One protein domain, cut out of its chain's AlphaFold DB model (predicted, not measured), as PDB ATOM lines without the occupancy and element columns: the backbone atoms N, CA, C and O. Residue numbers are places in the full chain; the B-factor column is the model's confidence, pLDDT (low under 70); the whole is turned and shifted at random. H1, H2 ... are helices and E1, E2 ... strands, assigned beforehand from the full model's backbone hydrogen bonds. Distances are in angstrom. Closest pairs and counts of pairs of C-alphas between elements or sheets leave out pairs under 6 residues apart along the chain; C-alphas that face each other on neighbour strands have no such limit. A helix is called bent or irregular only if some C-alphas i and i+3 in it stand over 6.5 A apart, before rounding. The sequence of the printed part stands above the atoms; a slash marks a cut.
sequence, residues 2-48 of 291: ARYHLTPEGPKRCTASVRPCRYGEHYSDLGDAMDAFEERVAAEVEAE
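This is residues 2 to 48 of the 291 residues of an uncharacterized protein of Bifidobacterium vansinderenii (UniProt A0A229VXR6). A small hairpin of two strands, E1 and E2, has the first part of one long helix, H1, packed on it, while the far end of that helix, residues 42 to 48, sticks out free. Between hairpin and helix a long loop, residues 15 to 29, swings out to Val 18, far from the helix's free end, and comes back to where H1 begins. The printed part has 47 residues, with two named strands and then one named helix along the chain; the sheet's order is E1 - E2, antiparallel, and the class is mixed, helices and strands. It is only just compact, close to loose, with a radius of gyration of the C-alphas of 11.4 A, and its outline is elongated, spanning 37 by 19 by 14 A.

Begin at the sheet, where E1, residues 3 to 7, and E2, residues 10 to 14, form a hairpin of antiparallel neighbours with 142 degrees between their directions. Look there for N 5 and O 12, 2.9 A apart, and N 14 and O 3, 2.7 A apart, both within hydrogen-bond range. The C-alphas of Tyr 4 and Arg 13 face each other at 4.4 A. Now move to H1, residues 30 to 48: its closest C-alpha pair with E2 is that of Pro 11 and Ala 33, 5.9 A apart. With E1 the closest C-alphas are those of Tyr 4 and Leu 30, 6.4 A apart. Beyond these, residues 42 to 48 of H1 stand free. In H1 every O i to N i+4 pair is within hydrogen-bond range.

Find C-alpha 3 at (-21.888, -13.141, 47.873); from there E1 runs through residues 3 to 7, 13.1 A from first to last C-alpha. E2 begins at C-alpha 10, at (-10.541, -19.171, 42.903), and residues 10 to 14 cover 12.3 A. H1 takes residues 30 to 48 and is 27.1 A long; follow it to C-alpha 48 at (6.611, -12.656, 37.202). It is neither bent nor irregular.

The two C-alphas farthest apart are those of Val 18 and Glu 48, 37.5 A. The printed part has no cut. The link from E1 to E2 is tight, with 2 residues, and the link from E2 to H1 is long, with 15 residues. The mean pLDDT of the printed part is 82.9; look at residue 2 and residues 17 to 20 for the model's low confidence, under 70.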
ATOM      1  N   ALA A   2     -26.580 -14.176  47.164       67.31
ATOM      2  CA  ALA A   2     -25.315 -14.847  47.453       67.31
ATOM      3  C   ALA A   2     -24.164 -13.850  47.240       67.31
ATOM      4  O   ALA A   2     -24.289 -12.939  46.431       67.31
ATOM      5  N   ARG A   3     -23.088 -13.972  48.016       84.38
ATOM      6  CA  ARG A   3     -21.888 -13.141  47.873       84.38
ATOM      7  C   ARG A   3     -20.711 -14.069  47.627       84.38
ATOM      8  O   ARG A   3     -20.623 -15.081  48.315       84.38
ATOM      9  N   TYR A   4     -19.827 -13.739  46.700       87.94
ATOM     10  CA  TYR A   4     -18.621 -14.512  46.382       87.94
ATOM     11  C   TYR A   4     -17.386 -13.731  46.817       87.94
ATOM     12  O   TYR A   4     -17.408 -12.514  46.735       87.94
ATOM     13  N   HIS A   5     -16.338 -14.387  47.304       91.38
ATOM     14  CA  HIS A   5     -15.055 -13.748  47.621       91.38
ATOM     15  C   HIS A   5     -13.924 -14.444  46.864       91.38
ATOM     16  O   HIS A   5     -14.040 -15.627  46.539       91.38
ATOM     17  N   LEU A   6     -12.819 -13.738  46.626       88.50
ATOM     18  CA  LEU A   6     -11.656 -14.318  45.954       88.50
ATOM     19  C   LEU A   6     -10.756 -15.033  46.957       88.50
ATOM     20  O   LEU A   6     -10.338 -14.462  47.964       88.50
ATOM     21  N   THR A   7     -10.447 -16.295  46.675       88.19
ATOM     22  CA  THR A   7      -9.413 -17.059  47.381       88.19
ATOM     23  C   THR A   7      -8.216 -17.283  46.455       88.19
ATOM     24  O   THR A   7      -8.358 -17.124  45.244       88.19
ATOM     25  N   PRO A   8      -7.045 -17.704  46.970       85.50
ATOM     26  CA  PRO A   8      -5.929 -18.114  46.115       85.50
ATOM     27  C   PRO A   8      -6.294 -19.217  45.109       85.50
ATOM     28  O   PRO A   8      -5.725 -19.259  44.030       85.50
ATOM     29  N   GLU A   9      -7.263 -20.075  45.445       86.38
ATOM     30  CA  GLU A   9      -7.707 -21.203  44.614       86.38
ATOM     31  C   GLU A   9      -8.855 -20.834  43.647       86.38
ATOM     32  O   GLU A   9      -9.283 -21.686  42.876       86.38
ATOM     33  N   GLY A  10      -9.392 -19.608  43.710       88.75
ATOM     34  CA  GLY A  10     -10.541 -19.171  42.903       88.75
ATOM     35  C   GLY A  10     -11.664 -18.504  43.708       88.75
ATOM     36  O   GLY A  10     -11.597 -18.438  44.945       88.75
ATOM     37  N   PRO A  11     -12.718 -18.003  43.040       89.81
ATOM     38  CA  PRO A  11     -13.905 -17.467  43.700       89.81
ATOM     39  C   PRO A  11     -14.664 -18.538  44.485       89.81
ATOM     40  O   PRO A  11     -14.952 -19.621  43.976       89.81
ATOM     41  N   LYS A  12     -15.041 -18.241  45.733       89.44
ATOM     42  CA  LYS A  12     -15.865 -19.137  46.561       89.44
ATOM     43  C   LYS A  12     -17.083 -18.412  47.116       89.44
ATOM     44  O   LYS A  12     -17.027 -17.234  47.476       89.44
ATOM     45  N   ARG A  13     -18.207 -19.130  47.214       87.81
ATOM     46  CA  ARG A  13     -19.435 -18.599  47.817       87.81
ATOM     47  C   ARG A  13     -19.199 -18.332  49.301       87.81
ATOM     48  O   ARG A  13     -18.853 -19.224  50.072       87.81
ATOM     49  N   CYS A  14     -19.432 -17.096  49.714       82.69
ATOM     50  CA  CYS A  14     -19.340 -16.681  51.097       82.69
ATOM     51  C   CYS A  14     -20.574 -17.152  51.873       82.69
ATOM     52  O   CYS A  14     -21.705 -16.751  51.590       82.69
ATOM     53  N   THR A  15     -20.340 -17.994  52.876       79.75
ATOM     54  CA  THR A  15     -21.358 -18.474  53.822       79.75
ATOM     55  C   THR A  15     -21.320 -17.720  55.153       79.75
ATOM     56  O   THR A  15     -22.119 -17.998  56.046       79.75
ATOM     57  N   ALA A  16     -20.410 -16.749  55.300       70.25
ATOM     58  CA  ALA A  16     -20.278 -15.964  56.516       70.25
ATOM     59  C   ALA A  16     -21.488 -15.034  56.676       70.25
ATOM     60  O   ALA A  16     -21.603 -14.004  56.015       70.25
ATOM     61  N   SER A  17     -22.403 -15.409  57.568       60.38
ATOM     62  CA  SER A  17     -23.604 -14.630  57.888       60.38
ATOM     63  C   SER A  17     -23.413 -13.675  59.074       60.38
ATOM     64  O   SER A  17     -24.210 -12.757  59.236       60.38
ATOM     65  N   VAL A  18     -22.369 -13.868  59.897       52.75
ATOM     66  CA  VAL A  18     -22.220 -13.171  61.196       52.75
ATOM     67  C   VAL A  18     -20.841 -12.527  61.422       52.75
ATOM     68  O   VAL A  18     -20.735 -11.576  62.191       52.75
ATOM     69  N   ARG A  19     -19.768 -12.995  60.763       60.09
ATOM     70  CA  ARG A  19     -18.402 -12.443  60.908       60.09
ATOM     71  C   ARG A  19     -17.909 -11.835  59.592       60.09
ATOM     72  O   ARG A  19     -18.267 -12.365  58.539       60.09
ATOM     73  N   PRO A  20     -17.088 -10.764  59.624       68.38
ATOM     74  CA  PRO A  20     -16.487 -10.225  58.410       68.38
ATOM     75  C   PRO A  20     -15.651 -11.314  57.730       68.38
ATOM     76  O   PRO A  20     -14.884 -12.022  58.387       68.38
ATOM     77  N   CYS A  21     -15.849 -11.491  56.424       73.31
ATOM     78  CA  CYS A  21     -15.100 -12.474  55.652       73.31
ATOM     79  C   CYS A  21     -13.602 -12.161  55.715       73.31
ATOM     80  O   CYS A  21     -13.205 -11.007  55.559       73.31
ATOM     81  N   ARG A  22     -12.772 -13.199  55.878       76.88
ATOM     82  CA  ARG A  22     -11.306 -13.076  55.888       76.88
ATOM     83  C   ARG A  22     -10.756 -12.457  54.599       76.88
ATOM     84  O   ARG A  22      -9.723 -11.803  54.645       76.88
ATOM     85  N   TYR A  23     -11.441 -12.675  53.482       75.94
ATOM     86  CA  TYR A  23     -11.018 -12.235  52.154       75.94
ATOM     87  C   TYR A  23     -11.534 -10.834  51.785       75.94
ATOM     88  O   TYR A  23     -11.202 -10.332  50.721       75.94
ATOM     89  N   GLY A  24     -12.282 -10.177  52.685       70.50
ATOM     90  CA  GLY A  24     -12.666  -8.767  52.579       70.50
ATOM     91  C   GLY A  24     -13.679  -8.469  51.472       70.50
ATOM     92  O   GLY A  24     -14.859  -8.242  51.757       70.50
ATOM     93  N   GLU A  25     -13.214  -8.449  50.227       79.94
ATOM     94  CA  GLU A  25     -13.995  -8.073  49.052       79.94
ATOM     95  C   GLU A  25     -15.004  -9.151  48.662       79.94
ATOM     96  O   GLU A  25     -14.757 -10.354  48.790       79.94
ATOM     97  N   HIS A  26     -16.180  -8.694  48.225       88.19
ATOM     98  CA  HIS A  26     -17.253  -9.569  47.789       88.19
ATOM     99  C   HIS A  26     -17.885  -9.092  46.491       88.19
ATOM    100  O   HIS A  26     -18.184  -7.909  46.338       88.19
ATOM    101  N   TYR A  27     -18.214 -10.059  45.649       89.25
ATOM    102  CA  TYR A  27     -18.921  -9.900  44.392       89.25
ATOM    103  C   TYR A  27     -20.356 -10.390  44.569       89.25
ATOM    104  O   TYR A  27     -20.618 -11.364  45.288       89.25
ATOM    105  N   SER A  28     -21.308  -9.681  43.968       89.00
ATOM    106  CA  SER A  28     -22.731 -10.042  44.003       89.00
ATOM    107  C   SER A  28     -23.077 -11.210  43.084       89.00
ATOM    108  O   SER A  28     -24.068 -11.894  43.336       89.00
ATOM    109  N   ASP A  29     -22.262 -11.427  42.055       90.50
ATOM    110  CA  ASP A  29     -22.423 -12.460  41.041       90.50
ATOM    111  C   ASP A  29     -21.152 -13.320  40.929       90.50
ATOM    112  O   ASP A  29     -20.068 -12.886  41.325       90.50
ATOM    113  N   LEU A  30     -21.297 -14.563  40.456       87.25
ATOM    114  CA  LEU A  30     -20.157 -15.463  40.261       87.25
ATOM    115  C   LEU A  30     -19.318 -15.053  39.043       87.25
ATOM    116  O   LEU A  30     -18.100 -15.170  39.113       87.25
ATOM    117  N   GLY A  31     -19.947 -14.571  37.967       90.81
ATOM    118  CA  GLY A  31     -19.271 -14.091  36.763       90.81
ATOM    119  C   GLY A  31     -18.334 -12.932  37.080       90.81
ATOM    120  O   GLY A  31     -17.137 -13.051  36.852       90.81
ATOM    121  N   ASP A  32     -18.840 -11.899  37.763       88.94
ATOM    122  CA  ASP A  32     -18.021 -10.756  38.199       88.94
ATOM    123  C   ASP A  32     -16.815 -11.192  39.062       88.94
ATOM    124  O   ASP A  32     -15.741 -10.591  39.014       88.94
ATOM    125  N   ALA A  33     -16.986 -12.239  39.879       90.69
ATOM    126  CA  ALA A  33     -15.917 -12.775  40.717       90.69
ATOM    127  C   ALA A  33     -14.870 -13.557  39.905       90.69
ATOM    128  O   ALA A  33     -13.687 -13.529  40.242       90.69
ATOM    129  N   MET A  34     -15.297 -14.277  38.865       90.69
ATOM    130  CA  MET A  34     -14.402 -14.994  37.957       90.69
ATOM    131  C   MET A  34     -13.571 -14.015  37.128       90.69
ATOM    132  O   MET A  34     -12.350 -14.145  37.124       90.69
ATOM    133  N   ASP A  35     -14.198 -12.989  36.550       92.50
ATOM    134  CA  ASP A  35     -13.511 -11.958  35.762       92.50
ATOM    135  C   ASP A  35     -12.402 -11.278  36.588       92.50
ATOM    136  O   ASP A  35     -11.254 -11.172  36.154       92.50
ATOM    137  N   ALA A  36     -12.708 -10.906  37.836       90.31
ATOM    138  CA  ALA A  36     -11.727 -10.303  38.737       90.31
ATOM    139  C   ALA A  36     -10.608 -11.272  39.172       90.31
ATOM    140  O   ALA A  36      -9.478 -10.853  39.434       90.31
ATOM    141  N   PHE A  37     -10.897 -12.574  39.274       90.31
ATOM    142  CA  PHE A  37      -9.876 -13.579  39.569       90.31
ATOM    143  C   PHE A  37      -8.916 -13.763  38.391       90.31
ATOM    144  O   PHE A  37      -7.706 -13.827  38.607       90.31
ATOM    145  N   GLU A  38      -9.441 -13.819  37.167       91.19
ATOM    146  CA  GLU A  38      -8.653 -13.944  35.940       91.19
ATOM    147  C   GLU A  38      -7.750 -12.729  35.721       91.19
ATOM    148  O   GLU A  38      -6.561 -12.903  35.450       91.19
ATOM    149  N   GLU A  39      -8.263 -11.511  35.932       92.19
ATOM    150  CA  GLU A  39      -7.468 -10.278  35.852       92.19
ATOM    151  C   GLU A  39      -6.298 -10.292  36.848       92.19
ATOM    152  O   GLU A  39      -5.163  -9.967  36.493       92.19
ATOM    153  N   ARG A  40      -6.539 -10.745  38.085       91.00
ATOM    154  CA  ARG A  40      -5.483 -10.875  39.098       91.00
ATOM    155  C   ARG A  40      -4.421 -11.898  38.698       91.00
ATOM    156  O   ARG A  40      -3.236 -11.610  38.828       91.00
ATOM    157  N   VAL A  41      -4.830 -13.077  38.223       87.38
ATOM    158  CA  VAL A  41      -3.893 -14.123  37.777       87.38
ATOM    159  C   VAL A  41      -3.076 -13.634  36.581       87.38
ATOM    160  O   VAL A  41      -1.867 -13.843  36.548       87.38
ATOM    161  N   ALA A  42      -3.701 -12.939  35.628       86.19
ATOM    162  CA  ALA A  42      -3.000 -12.341  34.497       86.19
ATOM    163  C   ALA A  42      -1.952 -11.312  34.958       86.19
ATOM    164  O   ALA A  42      -0.806 -11.378  34.520       86.19
ATOM    165  N   ALA A  43      -2.305 -10.429  35.897       85.88
ATOM    166  CA  ALA A  43      -1.379  -9.444  36.454       85.88
ATOM    167  C   ALA A  43      -0.208 -10.083  37.229       85.88
ATOM    168  O   ALA A  43       0.924  -9.610  37.132       85.88
ATOM    169  N   GLU A  44      -0.454 -11.163  37.977       84.88
ATOM    170  CA  GLU A  44       0.594 -11.924  38.676       84.88
ATOM    171  C   GLU A  44       1.564 -12.579  37.674       84.88
ATOM    172  O   GLU A  44       2.779 -12.453  37.823       84.88
ATOM    173  N   VAL A  45       1.044 -13.186  36.601       81.31
ATOM    174  CA  VAL A  45       1.858 -13.784  35.527       81.31
ATOM    175  C   VAL A  45       2.679 -12.723  34.781       81.31
ATOM    176  O   VAL A  45       3.858 -12.940  34.492       81.31
ATOM    177  N   GLU A  46       2.091 -11.562  34.483       80.38
ATOM    178  CA  GLU A  46       2.808 -10.450  33.852       80.38
ATOM    179  C   GLU A  46       3.929  -9.914  34.753       80.38
ATOM    180  O   GLU A  46       5.053  -9.728  34.277       80.38
ATOM    181  N   ALA A  47       3.673  -9.746  36.055       79.88
ATOM    182  CA  ALA A  47       4.677  -9.312  37.024       79.88
ATOM    183  C   ALA A  47       5.850 -10.306  37.142       79.88
ATOM    184  O   ALA A  47       7.009  -9.888  37.131       79.88
ATOM    185  N   GLU A  48       5.574 -11.614  37.171       71.50
ATOM    186  CA  GLU A  48       6.611 -12.656  37.202       71.50
ATOM    187  C   GLU A  48       7.434 -12.706  35.903       71.50
ATOM    188  O   GLU A  48       8.637 -12.970  35.927       71.50
TER     189      GLU A  48